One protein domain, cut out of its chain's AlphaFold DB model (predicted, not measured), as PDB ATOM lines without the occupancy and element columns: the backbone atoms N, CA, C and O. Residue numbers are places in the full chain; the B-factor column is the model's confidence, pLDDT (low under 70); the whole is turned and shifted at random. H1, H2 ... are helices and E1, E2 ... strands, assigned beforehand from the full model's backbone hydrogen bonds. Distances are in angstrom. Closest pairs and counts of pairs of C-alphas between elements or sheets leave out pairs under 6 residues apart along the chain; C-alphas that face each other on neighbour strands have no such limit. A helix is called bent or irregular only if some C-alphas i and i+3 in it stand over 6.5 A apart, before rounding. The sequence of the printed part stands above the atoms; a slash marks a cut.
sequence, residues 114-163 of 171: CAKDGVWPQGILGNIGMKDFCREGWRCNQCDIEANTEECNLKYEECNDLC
ATOM      1  N   CYS A 114      30.098   7.916  76.837       93.62
ATOM      2  CA  CYS A 114      30.176   7.550  78.245       93.62
ATOM      3  C   CYS A 114      29.896   8.784  79.093       93.62
ATOM      4  O   CYS A 114      30.519   9.829  78.874       93.62
ATOM      5  N   ALA A 115      28.994   8.664  80.064       92.62
ATOM      6  CA  ALA A 115      28.812   9.692  81.076       92.62
ATOM      7  C   ALA A 115      29.054   9.139  82.478       92.62
ATOM      8  O   ALA A 115      28.651   8.021  82.808       92.62
ATOM      9  N   LYS A 116      29.719   9.953  83.293       91.31
ATOM     10  CA  LYS A 116      30.024   9.660  84.686       91.31
ATOM     11  C   LYS A 116      28.784   9.817  85.557       91.31
ATOM     12  O   LYS A 116      27.984  10.728  85.340       91.31
ATOM     13  N   ASP A 117      28.631   8.914  86.523       85.06
ATOM     14  CA  ASP A 117      27.534   8.899  87.499       85.06
ATOM     15  C   ASP A 117      26.133   8.882  86.850       85.06
ATOM     16  O   ASP A 117      25.147   9.319  87.444       85.06
ATOM     17  N   GLY A 118      26.032   8.428  85.594       76.25
ATOM     18  CA  GLY A 118      24.790   8.461  84.814       76.25
ATOM     19  C   GLY A 118      24.277   9.872  84.486       76.25
ATOM     20  O   GLY A 118      23.149  10.025  84.017       76.25
ATOM     21  N   VAL A 119      25.077  10.920  84.718       81.44
ATOM     22  CA  VAL A 119      24.656  12.313  84.523       81.44
ATOM     23  C   VAL A 119      24.898  12.729  83.074       81.44
ATOM     24  O   VAL A 119      25.887  13.376  82.738       81.44
ATOM     25  N   TRP A 120      23.977  12.387  82.178       79.56
ATOM     26  CA  TRP A 120      23.987  12.891  80.802       79.56
ATOM     27  C   TRP A 120      23.084  14.137  80.667       79.56
ATOM     28  O   TRP A 120      21.994  14.149  81.241       79.56
ATOM     29  N   PRO A 121      23.476  15.201  79.926       82.12
ATOM     30  CA  PRO A 121      24.700  15.376  79.128       82.12
ATOM     31  C   PRO A 121      25.864  16.064  79.872       82.12
ATOM     32  O   PRO A 121      26.885  16.368  79.264       82.12
ATOM     33  N   GLN A 122      25.718  16.378  81.160       80.12
ATOM     34  CA  GLN A 122      26.659  17.248  81.888       80.12
ATOM     35  C   GLN A 122      27.954  16.533  82.314       80.12
ATOM     36  O   GLN A 122      28.971  17.189  82.512       80.12
ATOM     37  N   GLY A 123      27.927  15.205  82.430       83.38
ATOM     38  CA  GLY A 123      29.036  14.349  82.850       83.38
ATOM     39  C   GLY A 123      29.652  13.527  81.718       83.38
ATOM     40  O   GLY A 123      30.153  12.439  81.983       83.38
ATOM     41  N   ILE A 124      29.582  13.985  80.461       90.00
ATOM     42  CA  ILE A 124      30.177  13.266  79.322       90.00
ATOM     43  C   ILE A 124      31.704  13.238  79.462       90.00
ATOM     44  O   ILE A 124      32.348  14.284  79.498       90.00
ATOM     45  N   LEU A 125      32.273  12.033  79.474       91.00
ATOM     46  CA  LEU A 125      33.722  11.799  79.494       91.00
ATOM     47  C   LEU A 125      34.304  11.694  78.085       91.00
ATOM     48  O   LEU A 125      35.427  12.106  77.808       91.00
ATOM     49  N   GLY A 126      33.518  11.131  77.172       91.12
ATOM     50  CA  GLY A 126      33.902  10.927  75.787       91.12
ATOM     51  C   GLY A 126      33.071   9.828  75.144       91.12
ATOM     52  O   GLY A 126      31.943   9.585  75.562       91.12
ATOM     53  N   ASN A 127      33.612   9.180  74.111       93.12
ATOM     54  CA  ASN A 127      32.875   8.227  73.284       93.12
ATOM     55  C   ASN A 127      33.609   6.885  73.156       93.12
ATOM     56  O   ASN A 127      34.832   6.838  72.978       93.12
ATOM     57  N   ILE A 128      32.851   5.787  73.166       92.94
ATOM     58  CA  ILE A 128      33.362   4.426  72.913       92.94
ATOM     59  C   ILE A 128      33.305   4.029  71.435       92.94
ATOM     60  O   ILE A 128      33.990   3.101  71.027       92.94
ATOM     61  N   GLY A 129      32.615   4.808  70.598       93.00
ATOM     62  CA  GLY A 129      32.603   4.631  69.143       93.00
ATOM     63  C   GLY A 129      31.211   4.338  68.596       93.00
ATOM     64  O   GLY A 129      30.212   4.485  69.300       93.00
ATOM     65  N   MET A 130      31.150   3.989  67.311       92.69
ATOM     66  CA  MET A 130      29.900   3.612  66.649       92.69
ATOM     67  C   MET A 130      29.511   2.193  67.056       92.69
ATOM     68  O   MET A 130      30.321   1.274  66.925       92.69
ATOM     69  N   LYS A 131      28.273   2.021  67.511       92.81
ATOM     70  CA  LYS A 131      27.722   0.732  67.931       92.81
ATOM     71  C   LYS A 131      26.410   0.447  67.222       92.81
ATOM     72  O   LYS A 131      25.776   1.352  66.673       92.81
ATOM     73  N   ASP A 132      26.042  -0.825  67.220       90.38
ATOM     74  CA  ASP A 132      24.809  -1.306  66.620       90.38
ATOM     75  C   ASP A 132      23.602  -1.011  67.518       90.38
ATOM     76  O   ASP A 132      23.669  -1.079  68.751       90.38
ATOM     77  N   PHE A 133      22.500  -0.641  66.868       90.50
ATOM     78  CA  PHE A 133      21.219  -0.387  67.507       90.50
ATOM     79  C   PHE A 133      20.209  -1.395  66.998       90.50
ATOM     80  O   PHE A 133      20.149  -1.686  65.805       90.50
ATOM     81  N   CYS A 134      19.413  -1.902  67.925       88.81
ATOM     82  CA  CYS A 134      18.418  -2.920  67.690       88.81
ATOM     83  C   CYS A 134      17.040  -2.282  67.807       88.81
ATOM     84  O   CYS A 134      16.801  -1.381  68.622       88.81
ATOM     85  N   ARG A 135      16.115  -2.747  66.973       88.94
ATOM     86  CA  ARG A 135      14.742  -2.267  67.007       88.94
ATOM     87  C   ARG A 135      14.028  -2.805  68.241       88.94
ATOM     88  O   ARG A 135      13.741  -3.996  68.334       88.94
ATOM     89  N   GLU A 136      13.662  -1.909  69.149       86.62
ATOM     90  CA  GLU A 136      12.843  -2.214  70.316       86.62
ATOM     91  C   GLU A 136      11.478  -1.526  70.160       86.62
ATOM     92  O   GLU A 136      11.274  -0.339  70.433       86.62
ATOM     93  N   GLY A 137      10.522  -2.282  69.614       85.50
ATOM     94  CA  GLY A 137       9.214  -1.764  69.224       85.50
ATOM     95  C   GLY A 137       9.305  -0.828  68.016       85.50
ATOM     96  O   GLY A 137       9.561  -1.261  66.893       85.50
ATOM     97  N   TRP A 138       9.020   0.453  68.234       84.69
ATOM     98  CA  TRP A 138       9.057   1.508  67.211       84.69
ATOM     99  C   TRP A 138      10.310   2.378  67.312       84.69
ATOM    100  O   TRP A 138      10.518   3.197  66.426       84.69
ATOM    101  N   ARG A 139      11.130   2.166  68.347       86.12
ATOM    102  CA  ARG A 139      12.363   2.910  68.594       86.12
ATOM    103  C   ARG A 139      13.589   2.048  68.335       86.12
ATOM    104  O   ARG A 139      13.513   0.818  68.352       86.12
ATOM    105  N   CYS A 140      14.719   2.707  68.140       88.44
ATOM    106  CA  CYS A 140      16.026   2.061  68.084       88.44
ATOM    107  C   CYS A 140      16.769   2.244  69.407       88.44
ATOM    108  O   CYS A 140      17.122   3.365  69.753       88.44
ATOM    109  N   ASN A 141      17.043   1.154  70.121       89.31
ATOM    110  CA  ASN A 141      17.819   1.169  71.365       89.31
ATOM    111  C   ASN A 141      19.179   0.493  71.156       89.31
ATOM    112  O   ASN A 141      19.394  -0.187  70.155       89.31
ATOM    113  N   GLN A 142      20.127   0.720  72.066       90.75
ATOM    114  CA  GLN A 142      21.424   0.040  71.993       90.75
ATOM    115  C   GLN A 142      21.189  -1.470  72.109       90.75
ATOM    116  O   GLN A 142      20.465  -1.889  73.010       90.75
ATOM    117  N   CYS A 143      21.798  -2.273  71.232       90.38
ATOM    118  CA  CYS A 143      21.645  -3.730  71.298       90.38
ATOM    119  C   CYS A 143      22.185  -4.299  72.618       90.38
ATOM    120  O   CYS A 143      21.487  -5.036  73.305       90.38
ATOM    121  N   ASP A 144      23.399  -3.890  73.002       91.31
ATOM    122  CA  ASP A 144      24.128  -4.446  74.145       91.31
ATOM    123  C   ASP A 144      24.507  -3.344  75.146       91.31
ATOM    124  O   ASP A 144      25.663  -2.935  75.254       91.31
ATOM    125  N   ILE A 145      23.516  -2.824  75.882       91.19
ATOM    126  CA  ILE A 145      23.721  -1.727  76.853       91.19
ATOM    127  C   ILE A 145      24.760  -2.105  77.921       91.19
ATOM    128  O   ILE A 145      25.592  -1.275  78.292       91.19
ATOM    129  N   GLU A 146      24.717  -3.346  78.412       92.62
ATOM    130  CA  GLU A 146      25.618  -3.834  79.461       92.62
ATOM    131  C   GLU A 146      27.067  -3.890  78.965       92.62
ATOM    132  O   GLU A 146      27.939  -3.280  79.578       92.62
ATOM    133  N   ALA A 147      27.302  -4.493  77.794       93.88
ATOM    134  CA  ALA A 147      28.631  -4.559  77.187       93.88
ATOM    135  C   ALA A 147      29.192  -3.163  76.864       93.88
ATOM    136  O   ALA A 147      30.364  -2.884  77.105       93.88
ATOM    137  N   ASN A 148      28.350  -2.250  76.368       93.75
ATOM    138  CA  ASN A 148      28.762  -0.870  76.110       93.75
ATOM    139  C   ASN A 148      29.110  -0.123  77.409       93.75
ATOM    140  O   ASN A 148      30.021   0.703  77.430       93.75
ATOM    141  N   THR A 149      28.392  -0.403  78.498       93.44
ATOM    142  CA  THR A 149      28.658   0.201  79.810       93.44
ATOM    143  C   THR A 149      29.947  -0.341  80.420       93.44
ATOM    144  O   THR A 149      30.761   0.440  80.911       93.44
ATOM    145  N   GLU A 150      30.180  -1.650  80.325       94.75
ATOM    146  CA  GLU A 150      31.446  -2.272  80.712       94.75
ATOM    147  C   GLU A 150      32.613  -1.676  79.914       94.75
ATOM    148  O   GLU A 150      33.613  -1.264  80.496       94.75
ATOM    149  N   GLU A 151      32.461  -1.507  78.598       94.62
ATOM    150  CA  GLU A 151      33.476  -0.862  77.765       94.62
ATOM    151  C   GLU A 151      33.742   0.591  78.185       94.62
ATOM    152  O   GLU A 151      34.894   1.021  78.209       94.62
ATOM    153  N   CYS A 152      32.710   1.352  78.564       94.38
ATOM    154  CA  CYS A 152      32.893   2.689  79.128       94.38
ATOM    155  C   CYS A 152      33.735   2.660  80.411       94.38
ATOM    156  O   CYS A 152      34.665   3.456  80.544       94.38
ATOM    157  N   ASN A 153      33.430   1.739  81.329       93.75
ATOM    158  CA  ASN A 153      34.153   1.596  82.594       93.75
ATOM    159  C   ASN A 153      35.605   1.138  82.386       93.75
ATOM    160  O   ASN A 153      36.503   1.620  83.071       93.75
ATOM    161  N   LEU A 154      35.850   0.275  81.396       94.31
ATOM    162  CA  LEU A 154      37.191  -0.185  81.024       94.31
ATOM    163  C   LEU A 154      38.008   0.891  80.299       94.31
ATOM    164  O   LEU A 154      39.227   0.954  80.450       94.31
ATOM    165  N   LYS A 155      37.360   1.728  79.480       94.19
ATOM    166  CA  LYS A 155      38.037   2.754  78.676       94.19
ATOM    167  C   LYS A 155      38.439   3.981  79.491       94.19
ATOM    168  O   LYS A 155      39.429   4.632  79.155       94.19
ATOM    169  N   TYR A 156      37.669   4.312  80.524       91.00
ATOM    170  CA  TYR A 156      37.864   5.503  81.343       91.00
ATOM    171  C   TYR A 156      38.075   5.104  82.807       91.00
ATOM    172  O   TYR A 156      37.121   4.848  83.535       91.00
ATOM    173  N   GLU A 157      39.327   5.113  83.271       89.69
ATOM    174  CA  GLU A 157      39.682   4.736  84.654       89.69
ATOM    175  C   GLU A 157      38.982   5.603  85.719       89.69
ATOM    176  O   GLU A 157      38.721   5.166  86.837       89.69
ATOM    177  N   GLU A 158      38.618   6.838  85.371       87.31
ATOM    178  CA  GLU A 158      37.897   7.762  86.254       87.31
ATOM    179  C   GLU A 158      36.449   7.351  86.566       87.31
ATOM    180  O   GLU A 158      35.822   7.952  87.451       87.31
ATOM    181  N   CYS A 159      35.927   6.347  85.853       86.19
ATOM    182  CA  CYS A 159      34.592   5.806  86.050       86.19
ATOM    183  C   CYS A 159      34.465   4.997  87.336       86.19
ATOM    184  O   CYS A 159      33.424   5.095  87.975       86.19
ATOM    185  N   ASN A 160      35.489   4.231  87.737       86.88
ATOM    186  CA  ASN A 160      35.409   3.291  88.867       86.88
ATOM    187  C   ASN A 160      34.104   2.462  88.863       86.88
ATOM    188  O   ASN A 160      33.424   2.376  89.882       86.88
ATOM    189  N   ASP A 161      33.717   1.934  87.700       86.88
ATOM    190  CA  ASP A 161      32.470   1.180  87.484       86.88
ATOM    191  C   ASP A 161      31.150   1.963  87.676       86.88
ATOM    192  O   ASP A 161      30.070   1.375  87.723       86.88
ATOM    193  N   LEU A 162      31.206   3.298  87.756       90.31
ATOM    194  CA  LEU A 162      30.041   4.183  87.927       90.31
ATOM    195  C   LEU A 162      29.607   4.899  86.639       90.31
ATOM    196  O   LEU A 162      28.677   5.710  86.667       90.31
ATOM    197  N   CYS A 163      30.267   4.650  85.505       92.56
ATOM    198  CA  CYS A 163      29.854   5.243  84.239       92.56
ATOM    199  C   CYS A 163      28.754   4.439  83.564       92.56
ATOM    200  O   CYS A 163      28.584   3.244  83.792       92.56
TER     201      CYS A 163
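This is residues 114 to 163 of the 171 residues of an uncharacterized protein of Thanatephorus cucumeris (strain AG1-IA) (UniProt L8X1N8). A two-strand hairpin, E1 and E2, with the helix H1 packed across it makes one end of an elongated domain, and a second small hairpin, E3 and E4, makes the other end. The long, bent strand E2 leads from the first hairpin toward the second, and H1 leads back from there to E1 and E2. The printed part has 50 residues, with four named strands and one named helix in the order E1, E2, E3, E4, H1; each hairpin is an antiparallel sheet of two strands, and the class is mixed, helices and strands. The whole is only just compact, close to loose, with a radius of gyration of the C-alphas of 11.6 A, and it spans 34 by 20 by 16 A.

E1, residues 114 to 116, and E2, residues 124 to 131, form an antiparallel hairpin, with 153 degrees between their directions. N 114 and O 126 are within hydrogen-bond range at 2.8 A, and so are N 125 and O 114 at 2.9 A. E2 bends by 53 degrees at residue 128. The closest C-alphas of E2 and H1, residues 145 to 155, are those of Ile 128 and Cys 152, 6.5 A apart. Between E1 and H1 the closest C-alphas are those of Cys 114 and Cys 152, at 5.6 A. Every O i to N i+4 pair in H1 is within hydrogen-bond range. E2 runs on into E3, residues 133 to 136, across a break of 1 residue, at 84 degrees, and the two meet only through their link. E3 and E4, residues 139 to 142, form the second antiparallel hairpin, at 133 degrees. N 134 and O 141 are 2.8 A apart, within hydrogen-bond range. The closest C-alphas of E2 and E4 are those of Lys 131 and Gln 142, at 7.5 A. E3 is apart from H1 and from E1, and E4 is apart from E1.

E1 begins at C-alpha 114, (30.176, 7.550, 78.245), and measures 6.8 A from first to last C-alpha. E2 measures 17.1 A and ends at C-alpha 131, (27.722, 0.732, 67.931). E3 measures 9.0 A and E4 10.1 A. H1 measures 15.1 A and ends at C-alpha 155, (38.037, 2.754, 78.676).

The two C-alphas farthest apart, those of Trp 138 and Glu 157, are 35.4 A apart, while the first and last printed C-alphas, of Cys 114 and Cys 163, are 6.4 A apart. The printed part has no cut. The link from E1 to E2 is short, with 7 residues, and those from E2 to E3, E3 to E4 and E4 to H1 are tight. The mean pLDDT of the printed part is 89.5, and no printed residue is under 70.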